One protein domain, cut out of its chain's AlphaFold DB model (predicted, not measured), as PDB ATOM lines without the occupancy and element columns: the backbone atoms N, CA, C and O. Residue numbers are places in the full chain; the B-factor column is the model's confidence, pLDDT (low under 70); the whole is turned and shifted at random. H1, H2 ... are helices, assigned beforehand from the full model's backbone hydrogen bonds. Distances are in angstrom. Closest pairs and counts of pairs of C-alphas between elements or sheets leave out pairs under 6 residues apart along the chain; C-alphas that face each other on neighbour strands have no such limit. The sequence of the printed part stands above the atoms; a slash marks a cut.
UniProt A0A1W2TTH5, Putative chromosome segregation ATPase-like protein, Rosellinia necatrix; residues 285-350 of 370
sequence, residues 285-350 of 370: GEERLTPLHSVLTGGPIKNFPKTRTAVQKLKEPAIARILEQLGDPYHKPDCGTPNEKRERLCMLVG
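AT A GLANCE: This is residues 285 to 350 of the 370 residues of the protein "Putative chromosome segregation ATPase-like protein" of Rosellinia necatrix (UniProt A0A1W2TTH5). What shape does the model show? Two helices, H3 and H2, pack side by side at a steep tilt and run the same way, and the short helix H1 comes before them; a long stretch without a named element, residues 285 to 307, runs out to a turn near Leu 296 and folds back to H1. What is it built of? The 66 printed residues hold three named helices in the order H1, H2, H3 and no named strand; the class is all helix, but under half of the residues, 27 of 66, are in named elements. How large and how dense is it? It is compact, with a radius of gyration of the C-alphas of 10.9 A, and rounded, with spans of 30 by 25 by 17 A.

IN THESE COORDINATES: Where is the longest helix? H3 takes residues 338 to 349 and is 16.0 A from first to last C-alpha; C-alpha 338 is at (18.670, 34.648, 86.649) and C-alpha 349 at (24.319, 43.636, 74.622). Where are the other two? H2 takes residues 316 to 325, 14.2 A from first to last C-alpha. H1 takes residues 308 to 312, 6.6 A from first to last C-alpha, and begins with C-alpha 308 at (17.930, 38.868, 70.411).

HOW THE PARTS SIT: How does H2 stand to H3? They touch, with the C-alphas of Glu 316 and Pro 338 the closest at 5.6 A. Their lines stand at a steep tilt of 39 degrees, and they run the same way. How does H1 stand to the other helices? H1 and H3 only just touch, with 3 pairs of C-alphas within 8 A; H3 takes part with residues 342 to 346 alone, and the closest C-alphas are those of Val 311 and Cys 346, 7.0 A apart. H1 and H2 are apart, but only just: their closest C-alphas are 8.4 A apart. What do the backbones show? In H1, H2 and H3, every pair of O i and N i+4 is within hydrogen-bond range.

THE WHOLE: How far does it reach? The two C-alphas farthest apart are those of Glu 286 and Asp 334, at 31.1 A, while those of Gly 285 and Gly 350, the first and last printed, are 8.2 A apart. How are the helices joined? The printed part has no cut; H1 to H2 is a tight link of 3 residues, and H2 to H3 is a long link of 12 residues. Where is confidence low? The mean pLDDT of the printed part is 81.8, and residues 285 and 333 are under 70.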
ATOM      1  N   GLY A 285      17.753  47.791  68.211       69.12
ATOM      2  CA  GLY A 285      16.724  47.536  67.194       69.12
ATOM      3  C   GLY A 285      16.888  46.265  66.336       69.12
ATOM      4  O   GLY A 285      15.891  45.771  65.812       69.12
ATOM      5  N   GLU A 286      18.089  45.692  66.225       76.44
ATOM      6  CA  GLU A 286      18.413  44.603  65.288       76.44
ATOM      7  C   GLU A 286      18.183  43.192  65.862       76.44
ATOM      8  O   GLU A 286      18.598  42.879  66.978       76.44
ATOM      9  N   GLU A 287      17.585  42.273  65.085       79.25
ATOM     10  CA  GLU A 287      17.397  40.876  65.533       79.25
ATOM     11  C   GLU A 287      18.715  40.094  65.552       79.25
ATOM     12  O   GLU A 287      18.864  39.175  66.359       79.25
ATOM     13  N   ARG A 288      19.683  40.434  64.691       83.38
ATOM     14  CA  ARG A 288      20.979  39.748  64.597       83.38
ATOM     15  C   ARG A 288      22.055  40.545  65.331       83.38
ATOM     16  O   ARG A 288      22.348  41.676  64.972       83.38
ATOM     17  N   LEU A 289      22.682  39.917  66.321       85.12
ATOM     18  CA  LEU A 289      23.613  40.575  67.233       85.12
ATOM     19  C   LEU A 289      25.071  40.396  66.802       85.12
ATOM     20  O   LEU A 289      25.532  39.293  66.490       85.12
ATOM     21  N   THR A 290      25.802  41.503  66.841       85.31
ATOM     22  CA  THR A 290      27.257  41.589  66.762       85.31
ATOM     23  C   THR A 290      27.858  41.190  68.114       85.31
ATOM     24  O   THR A 290      27.455  41.739  69.145       85.31
ATOM     25  N   PRO A 291      28.821  40.252  68.142       86.81
ATOM     26  CA  PRO A 291      29.505  39.876  69.368       86.81
ATOM     27  C   PRO A 291      30.227  41.052  70.013       86.81
ATOM     28  O   PRO A 291      31.047  41.713  69.374       86.81
ATOM     29  N   LEU A 292      29.966  41.262  71.299       87.88
ATOM     30  CA  LEU A 292      30.832  42.097  72.119       87.88
ATOM     31  C   LEU A 292      32.163  41.380  72.379       87.88
ATOM     32  O   LEU A 292      32.247  40.156  72.291       87.88
ATOM     33  N   HIS A 293      33.195  42.154  72.680       88.62
ATOM     34  CA  HIS A 293      34.533  41.737  73.064       88.62
ATOM     35  C   HIS A 293      34.687  41.675  74.585       88.62
ATOM     36  O   HIS A 293      33.979  42.334  75.342       88.62
ATOM     37  N   SER A 294      35.604  40.834  75.037       85.06
ATOM     38  CA  SER A 294      35.874  40.610  76.447       85.06
ATOM     39  C   SER A 294      36.878  41.627  76.968       85.06
ATOM     40  O   SER A 294      37.990  41.674  76.450       85.06
ATOM     41  N   VAL A 295      36.543  42.374  78.021       81.75
ATOM     42  CA  VAL A 295      37.476  43.326  78.661       81.75
ATOM     43  C   VAL A 295      38.690  42.635  79.293       81.75
ATOM     44  O   VAL A 295      39.693  43.283  79.557       81.75
ATOM     45  N   LEU A 296      38.631  41.313  79.486       79.06
ATOM     46  CA  LEU A 296      39.728  40.512  80.034       79.06
ATOM     47  C   LEU A 296      40.720  40.041  78.961       79.06
ATOM     48  O   LEU A 296      41.878  39.777  79.264       79.06
ATOM     49  N   THR A 297      40.266  39.876  77.714       79.88
ATOM     50  CA  THR A 297      41.085  39.276  76.637       79.88
ATOM     51  C   THR A 297      41.247  40.166  75.408       79.88
ATOM     52  O   THR A 297      42.035  39.843  74.525       79.88
ATOM     53  N   GLY A 298      40.480  41.252  75.307       79.50
ATOM     54  CA  GLY A 298      40.433  42.153  74.156       79.50
ATOM     55  C   GLY A 298      39.805  41.569  72.885       79.50
ATOM     56  O   GLY A 298      39.680  42.278  71.892       79.50
ATOM     57  N   GLY A 299      39.397  40.293  72.883       83.00
ATOM     58  CA  GLY A 299      38.841  39.590  71.720       83.00
ATOM     59  C   GLY A 299      37.326  39.349  71.801       83.00
ATOM     60  O   GLY A 299      36.741  39.507  72.873       83.00
ATOM     61  N   PRO A 300      36.663  38.927  70.703       84.56
ATOM     62  CA  PRO A 300      35.225  38.650  70.691       84.56
ATOM     63  C   PRO A 300      34.838  37.605  71.742       84.56
ATOM     64  O   PRO A 300      35.487  36.562  71.869       84.56
ATOM     65  N   ILE A 301      33.735  37.826  72.456       87.31
ATOM     66  CA  ILE A 301      33.235  36.882  73.452       87.31
ATOM     67  C   ILE A 301      32.825  35.594  72.746       87.31
ATOM     68  O   ILE A 301      31.930  35.544  71.898       87.31
ATOM     69  N   LYS A 302      33.500  34.507  73.111       83.75
ATOM     70  CA  LYS A 302      33.253  33.190  72.526       83.75
ATOM     71  C   LYS A 302      31.801  32.764  72.784       83.75
ATOM     72  O   LYS A 302      31.287  32.950  73.884       83.75
ATOM     73  N   ASN A 303      31.156  32.137  71.799       82.88
ATOM     74  CA  ASN A 303      29.755  31.675  71.850       82.88
ATOM     75  C   ASN A 303      28.728  32.764  72.209       82.88
ATOM     76  O   ASN A 303      27.702  32.465  72.820       82.88
ATOM     77  N   PHE A 304      29.001  34.013  71.837       86.56
ATOM     78  CA  PHE A 304      28.059  35.103  72.034       86.56
ATOM     79  C   PHE A 304      26.720  34.831  71.313       86.56
ATOM     80  O   PHE A 304      26.727  34.335  70.177       86.56
ATOM     81  N   PRO A 305      25.569  35.115  71.950       83.75
ATOM     82  CA  PRO A 305      24.252  34.918  71.352       83.75
ATOM     83  C   PRO A 305      24.130  35.713  70.049       83.75
ATOM     84  O   PRO A 305      24.327  36.920  70.019       83.75
ATOM     85  N   LYS A 306      23.798  35.021  68.955       85.12
ATOM     86  CA  LYS A 306      23.765  35.620  67.610       85.12
ATOM     87  C   LYS A 306      22.479  36.389  67.305       85.12
ATOM     88  O   LYS A 306      22.441  37.086  66.296       85.12
ATOM     89  N   THR A 307      21.432  36.238  68.117       83.19
ATOM     90  CA  THR A 307      20.150  36.930  67.922       83.19
ATOM     91  C   THR A 307      19.526  37.371  69.240       83.19
ATOM     92  O   THR A 307      19.802  36.762  70.279       83.19
ATOM     93  N   ARG A 308      18.656  38.390  69.217       82.38
ATOM     94  CA  ARG A 308      17.930  38.868  70.411       82.38
ATOM     95  C   ARG A 308      17.118  37.749  71.058       82.38
ATOM     96  O   ARG A 308      17.198  37.540  72.269       82.38
ATOM     97  N   THR A 309      16.433  36.948  70.243       81.69
ATOM     98  CA  THR A 309      15.694  35.774  70.729       81.69
ATOM     99  C   THR A 309      16.614  34.753  71.415       81.69
ATOM    100  O   THR A 309      16.224  34.119  72.398       81.69
ATOM    101  N   ALA A 310      17.851  34.587  70.932       83.06
ATOM    102  CA  ALA A 310      18.818  33.687  71.555       83.06
ATOM    103  C   ALA A 310      19.287  34.206  72.922       83.06
ATOM    104  O   ALA A 310      19.415  33.395  73.836       83.06
ATOM    105  N   VAL A 311      19.469  35.527  73.088       81.75
ATOM    106  CA  VAL A 311      19.784  36.143  74.395       81.75
ATOM    107  C   VAL A 311      18.702  35.803  75.417       81.75
ATOM    108  O   VAL A 311      19.014  35.374  76.528       81.75
ATOM    109  N   GLN A 312      17.427  35.907  75.024       79.44
ATOM    110  CA  GLN A 312      16.305  35.612  75.920       79.44
ATOM    111  C   GLN A 312      16.266  34.148  76.383       79.44
ATOM    112  O   GLN A 312      15.833  33.859  77.498       79.44
ATOM    113  N   LYS A 313      16.755  33.220  75.553       83.06
ATOM    114  CA  LYS A 313      16.779  31.776  75.838       83.06
ATOM    115  C   LYS A 313      18.044  31.307  76.563       83.06
ATOM    116  O   LYS A 313      18.156  30.116  76.860       83.06
ATOM    117  N   LEU A 314      19.003  32.195  76.843       83.56
ATOM    118  CA  LEU A 314      20.222  31.804  77.547       83.56
ATOM    119  C   LEU A 314      19.915  31.322  78.973       83.56
ATOM    120  O   LEU A 314      19.147  31.932  79.727       83.56
ATOM    121  N   LYS A 315      20.569  30.213  79.337       86.38
ATOM    122  CA  LYS A 315      20.617  29.701  80.710       86.38
ATOM    123  C   LYS A 315      21.632  30.501  81.521       86.38
ATOM    124  O   LYS A 315      22.640  30.951  80.979       86.38
ATOM    125  N   GLU A 316      21.391  30.616  82.820       81.62
ATOM    126  CA  GLU A 316      22.171  31.463  83.726       81.62
ATOM    127  C   GLU A 316      23.703  31.284  83.641       81.62
ATOM    128  O   GLU A 316      24.379  32.304  83.538       81.62
ATOM    129  N   PRO A 317      24.289  30.067  83.562       83.56
ATOM    130  CA  PRO A 317      25.750  29.932  83.505       83.56
ATOM    131  C   PRO A 317      26.368  30.600  82.272       83.56
ATOM    132  O   PRO A 317      27.466  31.148  82.327       83.56
ATOM    133  N   ALA A 318      25.648  30.586  81.146       84.12
ATOM    134  CA  ALA A 318      26.092  31.265  79.935       84.12
ATOM    135  C   ALA A 318      25.975  32.790  80.074       84.12
ATOM    136  O   ALA A 318      26.835  33.509  79.575       84.12
ATOM    137  N   ILE A 319      24.944  33.274  80.773       83.00
ATOM    138  CA  ILE A 319      24.751  34.701  81.054       83.00
ATOM    139  C   ILE A 319      25.868  35.212  81.967       83.00
ATOM    140  O   ILE A 319      26.541  36.169  81.600       83.00
ATOM    141  N   ALA A 320      26.117  34.535  83.091       83.44
ATOM    142  CA  ALA A 320      27.176  34.869  84.044       83.44
ATOM    143  C   ALA A 320      28.554  34.932  83.371       83.44
ATOM    144  O   ALA A 320      29.268  35.916  83.521       83.44
ATOM    145  N   ARG A 321      28.890  33.945  82.529       86.19
ATOM    146  CA  ARG A 321      30.157  33.963  81.785       86.19
ATOM    147  C   ARG A 321      30.265  35.159  80.839       86.19
ATOM    148  O   ARG A 321      31.335  35.734  80.701       86.19
ATOM    149  N   ILE A 322      29.196  35.509  80.123       86.25
ATOM    150  CA  ILE A 322      29.250  36.657  79.207       86.25
ATOM    151  C   ILE A 322      29.363  37.959  80.008       86.25
ATOM    152  O   ILE A 322      30.151  38.818  79.631       86.25
ATOM    153  N   LEU A 323      28.645  38.084  81.125       86.38
ATOM    154  CA  LEU A 323      28.748  39.221  82.041       86.38
ATOM    155  C   LEU A 323      30.169  39.377  82.611       86.38
ATOM    156  O   LEU A 323      30.712  40.474  82.558       86.38
ATOM    157  N   GLU A 324      30.807  38.289  83.050       86.19
ATOM    158  CA  GLU A 324      32.204  38.276  83.521       86.19
ATOM    159  C   GLU A 324      33.160  38.791  82.448       86.19
ATOM    160  O   GLU A 324      33.980  39.674  82.678       86.19
ATOM    161  N   GLN A 325      33.012  38.267  81.232       86.75
ATOM    162  CA  GLN A 325      33.842  38.658  80.100       86.75
ATOM    163  C   GLN A 325      33.607  40.124  79.713       86.75
ATOM    164  O   GLN A 325      34.516  40.773  79.211       86.75
ATOM    165  N   LEU A 326      32.421  40.675  79.971       85.62
ATOM    166  CA  LEU A 326      32.115  42.098  79.797       85.62
ATOM    167  C   LEU A 326      32.573  42.972  80.970       85.62
ATOM    168  O   LEU A 326      32.424  44.192  80.891       85.62
ATOM    169  N   GLY A 327      33.122  42.370  82.027       81.56
ATOM    170  CA  GLY A 327      33.530  43.070  83.240       81.56
ATOM    171  C   GLY A 327      32.352  43.582  84.063       81.56
ATOM    172  O   GLY A 327      32.510  44.562  84.784       81.56
ATOM    173  N   ASP A 328      31.170  42.967  83.951       82.00
ATOM    174  CA  ASP A 328      30.059  43.273  84.853       82.00
ATOM    175  C   ASP A 328      30.471  42.863  86.275       82.00
ATOM    176  O   ASP A 328      30.739  41.682  86.504       82.00
ATOM    177  N   PRO A 329      30.522  43.778  87.255       77.81
ATOM    178  CA  PRO A 329      30.961  43.443  88.612       77.81
ATOM    179  C   PRO A 329      30.018  42.445  89.310       77.81
ATOM    180  O   PRO A 329      30.421  41.782  90.261       77.81
ATOM    181  N   TYR A 330      28.793  42.272  88.799       80.62
ATOM    182  CA  TYR A 330      27.744  41.414  89.359       80.62
ATOM    183  C   TYR A 330      27.512  40.124  88.552       80.62
ATOM    184  O   TYR A 330      26.398  39.594  88.506       80.62
ATOM    185  N   HIS A 331      28.550  39.607  87.893       75.69
ATOM    186  CA  HIS A 331      28.484  38.369  87.108       75.69
ATOM    187  C   HIS A 331      28.462  37.086  87.957       75.69
ATOM    188  O   HIS A 331      28.043  36.037  87.460       75.69
ATOM    189  N   LYS A 332      28.918  37.145  89.218       78.75
ATOM    190  CA  LYS A 332      29.052  35.977  90.104       78.75
ATOM    191  C   LYS A 332      27.692  35.286  90.380       78.75
ATOM    192  O   LYS A 332      26.640  35.922  90.259       78.75
ATOM    193  N   PRO A 333      27.653  33.969  90.686       69.25
ATOM    194  CA  PRO A 333      26.411  33.184  90.811       69.25
ATOM    195  C   PRO A 333      25.419  33.696  91.869       69.25
ATOM    196  O   PRO A 333      24.215  33.646  91.654       69.25
ATOM    197  N   ASP A 334      25.922  34.257  92.958       73.69
ATOM    198  CA  ASP A 334      25.189  34.858  94.079       73.69
ATOM    199  C   ASP A 334      24.580  36.247  93.779       73.69
ATOM    200  O   ASP A 334      23.685  36.705  94.488       73.69
ATOM    201  N   CYS A 335      25.005  36.911  92.701       73.19
ATOM    202  CA  CYS A 335      24.636  38.298  92.402       73.19
ATOM    203  C   CYS A 335      23.341  38.447  91.574       73.19
ATOM    204  O   CYS A 335      23.371  38.676  90.357       73.19
ATOM    205  N   GLY A 336      22.186  38.396  92.241       71.25
ATOM    206  CA  GLY A 336      20.870  38.641  91.635       71.25
ATOM    207  C   GLY A 336      20.263  37.415  90.947       71.25
ATOM    208  O   GLY A 336      20.934  36.430  90.645       71.25
ATOM    209  N   THR A 337      18.961  37.469  90.693       79.44
ATOM    210  CA  THR A 337      18.200  36.377  90.083       79.44
ATOM    211  C   THR A 337      18.603  36.144  88.616       79.44
ATOM    212  O   THR A 337      19.063  37.065  87.930       79.44
ATOM    213  N   PRO A 338      18.375  34.936  88.056       77.12
ATOM    214  CA  PRO A 338      18.670  34.648  86.649       77.12
ATOM    215  C   PRO A 338      18.004  35.607  85.653       77.12
ATOM    216  O   PRO A 338      18.543  35.844  84.572       77.12
ATOM    217  N   ASN A 339      16.840  36.163  86.003       77.44
ATOM    218  CA  ASN A 339      16.165  37.164  85.181       77.44
ATOM    219  C   ASN A 339      16.870  38.523  85.244       77.44
ATOM    220  O   ASN A 339      17.076  39.121  84.195       77.44
ATOM    221  N   GLU A 340      17.315  38.974  86.418       80.88
ATOM    222  CA  GLU A 340      18.038  40.247  86.564       80.88
ATOM    223  C   GLU A 340      19.394  40.215  85.853       80.88
ATOM    224  O   GLU A 340      19.750  41.156  85.148       80.88
ATOM    225  N   LYS A 341      20.128  39.097  85.946       79.06
ATOM    226  CA  LYS A 341      21.351  38.883  85.152       79.06
ATOM    227  C   LYS A 341      21.063  38.922  83.655       79.06
ATOM    228  O   LYS A 341      21.844  39.479  82.886       79.06
ATOM    229  N   ARG A 342      19.940  38.342  83.224       83.56
ATOM    230  CA  ARG A 342      19.530  38.385  81.818       83.56
ATOM    231  C   ARG A 342      19.186  39.799  81.378       83.56
ATOM    232  O   ARG A 342      19.608  40.182  80.298       83.56
ATOM    233  N   GLU A 343      18.472  40.570  82.190       80.25
ATOM    234  CA  GLU A 343      18.176  41.975  81.900       80.25
ATOM    235  C   GLU A 343      19.456  42.811  81.810       80.25
ATOM    236  O   GLU A 343      19.625  43.552  80.843       80.25
ATOM    237  N   ARG A 344      20.413  42.623  82.732       81.50
ATOM    238  CA  ARG A 344      21.738  43.262  82.649       81.50
ATOM    239  C   ARG A 344      22.479  42.875  81.383       81.50
ATOM    240  O   ARG A 344      23.004  43.746  80.693       81.50
ATOM    241  N   LEU A 345      22.488  41.590  81.038       85.12
ATOM    242  CA  LEU A 345      23.096  41.141  79.795       85.12
ATOM    243  C   LEU A 345      22.382  41.760  78.589       85.12
ATOM    244  O   LEU A 345      23.050  42.282  77.711       85.12
ATOM    245  N   CYS A 346      21.051  41.777  78.548       82.12
ATOM    246  CA  CYS A 346      20.294  42.438  77.486       82.12
ATOM    247  C   CYS A 346      20.682  43.918  77.356       82.12
ATOM    248  O   CYS A 346      20.905  44.371  76.237       82.12
ATOM    249  N   MET A 347      20.846  44.645  78.464       81.31
ATOM    250  CA  MET A 347      21.323  46.034  78.445       81.31
ATOM    251  C   MET A 347      22.749  46.143  77.897       81.31
ATOM    252  O   MET A 347      23.005  46.905  76.970       81.31
ATOM    253  N   LEU A 348      23.675  45.337  78.414       81.25
ATOM    254  CA  LEU A 348      25.076  45.350  77.988       81.25
ATOM    255  C   LEU A 348      25.280  44.820  76.569       81.25
ATOM    256  O   LEU A 348      26.335  45.056  75.989       81.25
ATOM    257  N   VAL A 349      24.309  44.107  76.008       82.88
ATOM    258  CA  VAL A 349      24.319  43.636  74.622       82.88
ATOM    259  C   VAL A 349      23.597  44.611  73.686       82.88
ATOM    260  O   VAL A 349      23.851  44.548  72.489       82.88
ATOM    261  N   GLY A 350      22.774  45.534  74.204       80.31
ATOM    262  CA  GLY A 350      22.004  46.507  73.415       80.31
ATOM    263  C   GLY A 350      20.624  46.006  72.957       80.31
ATOM    264  O   GLY A 350      20.147  46.370  71.894       80.31
TER     265      GLY A 350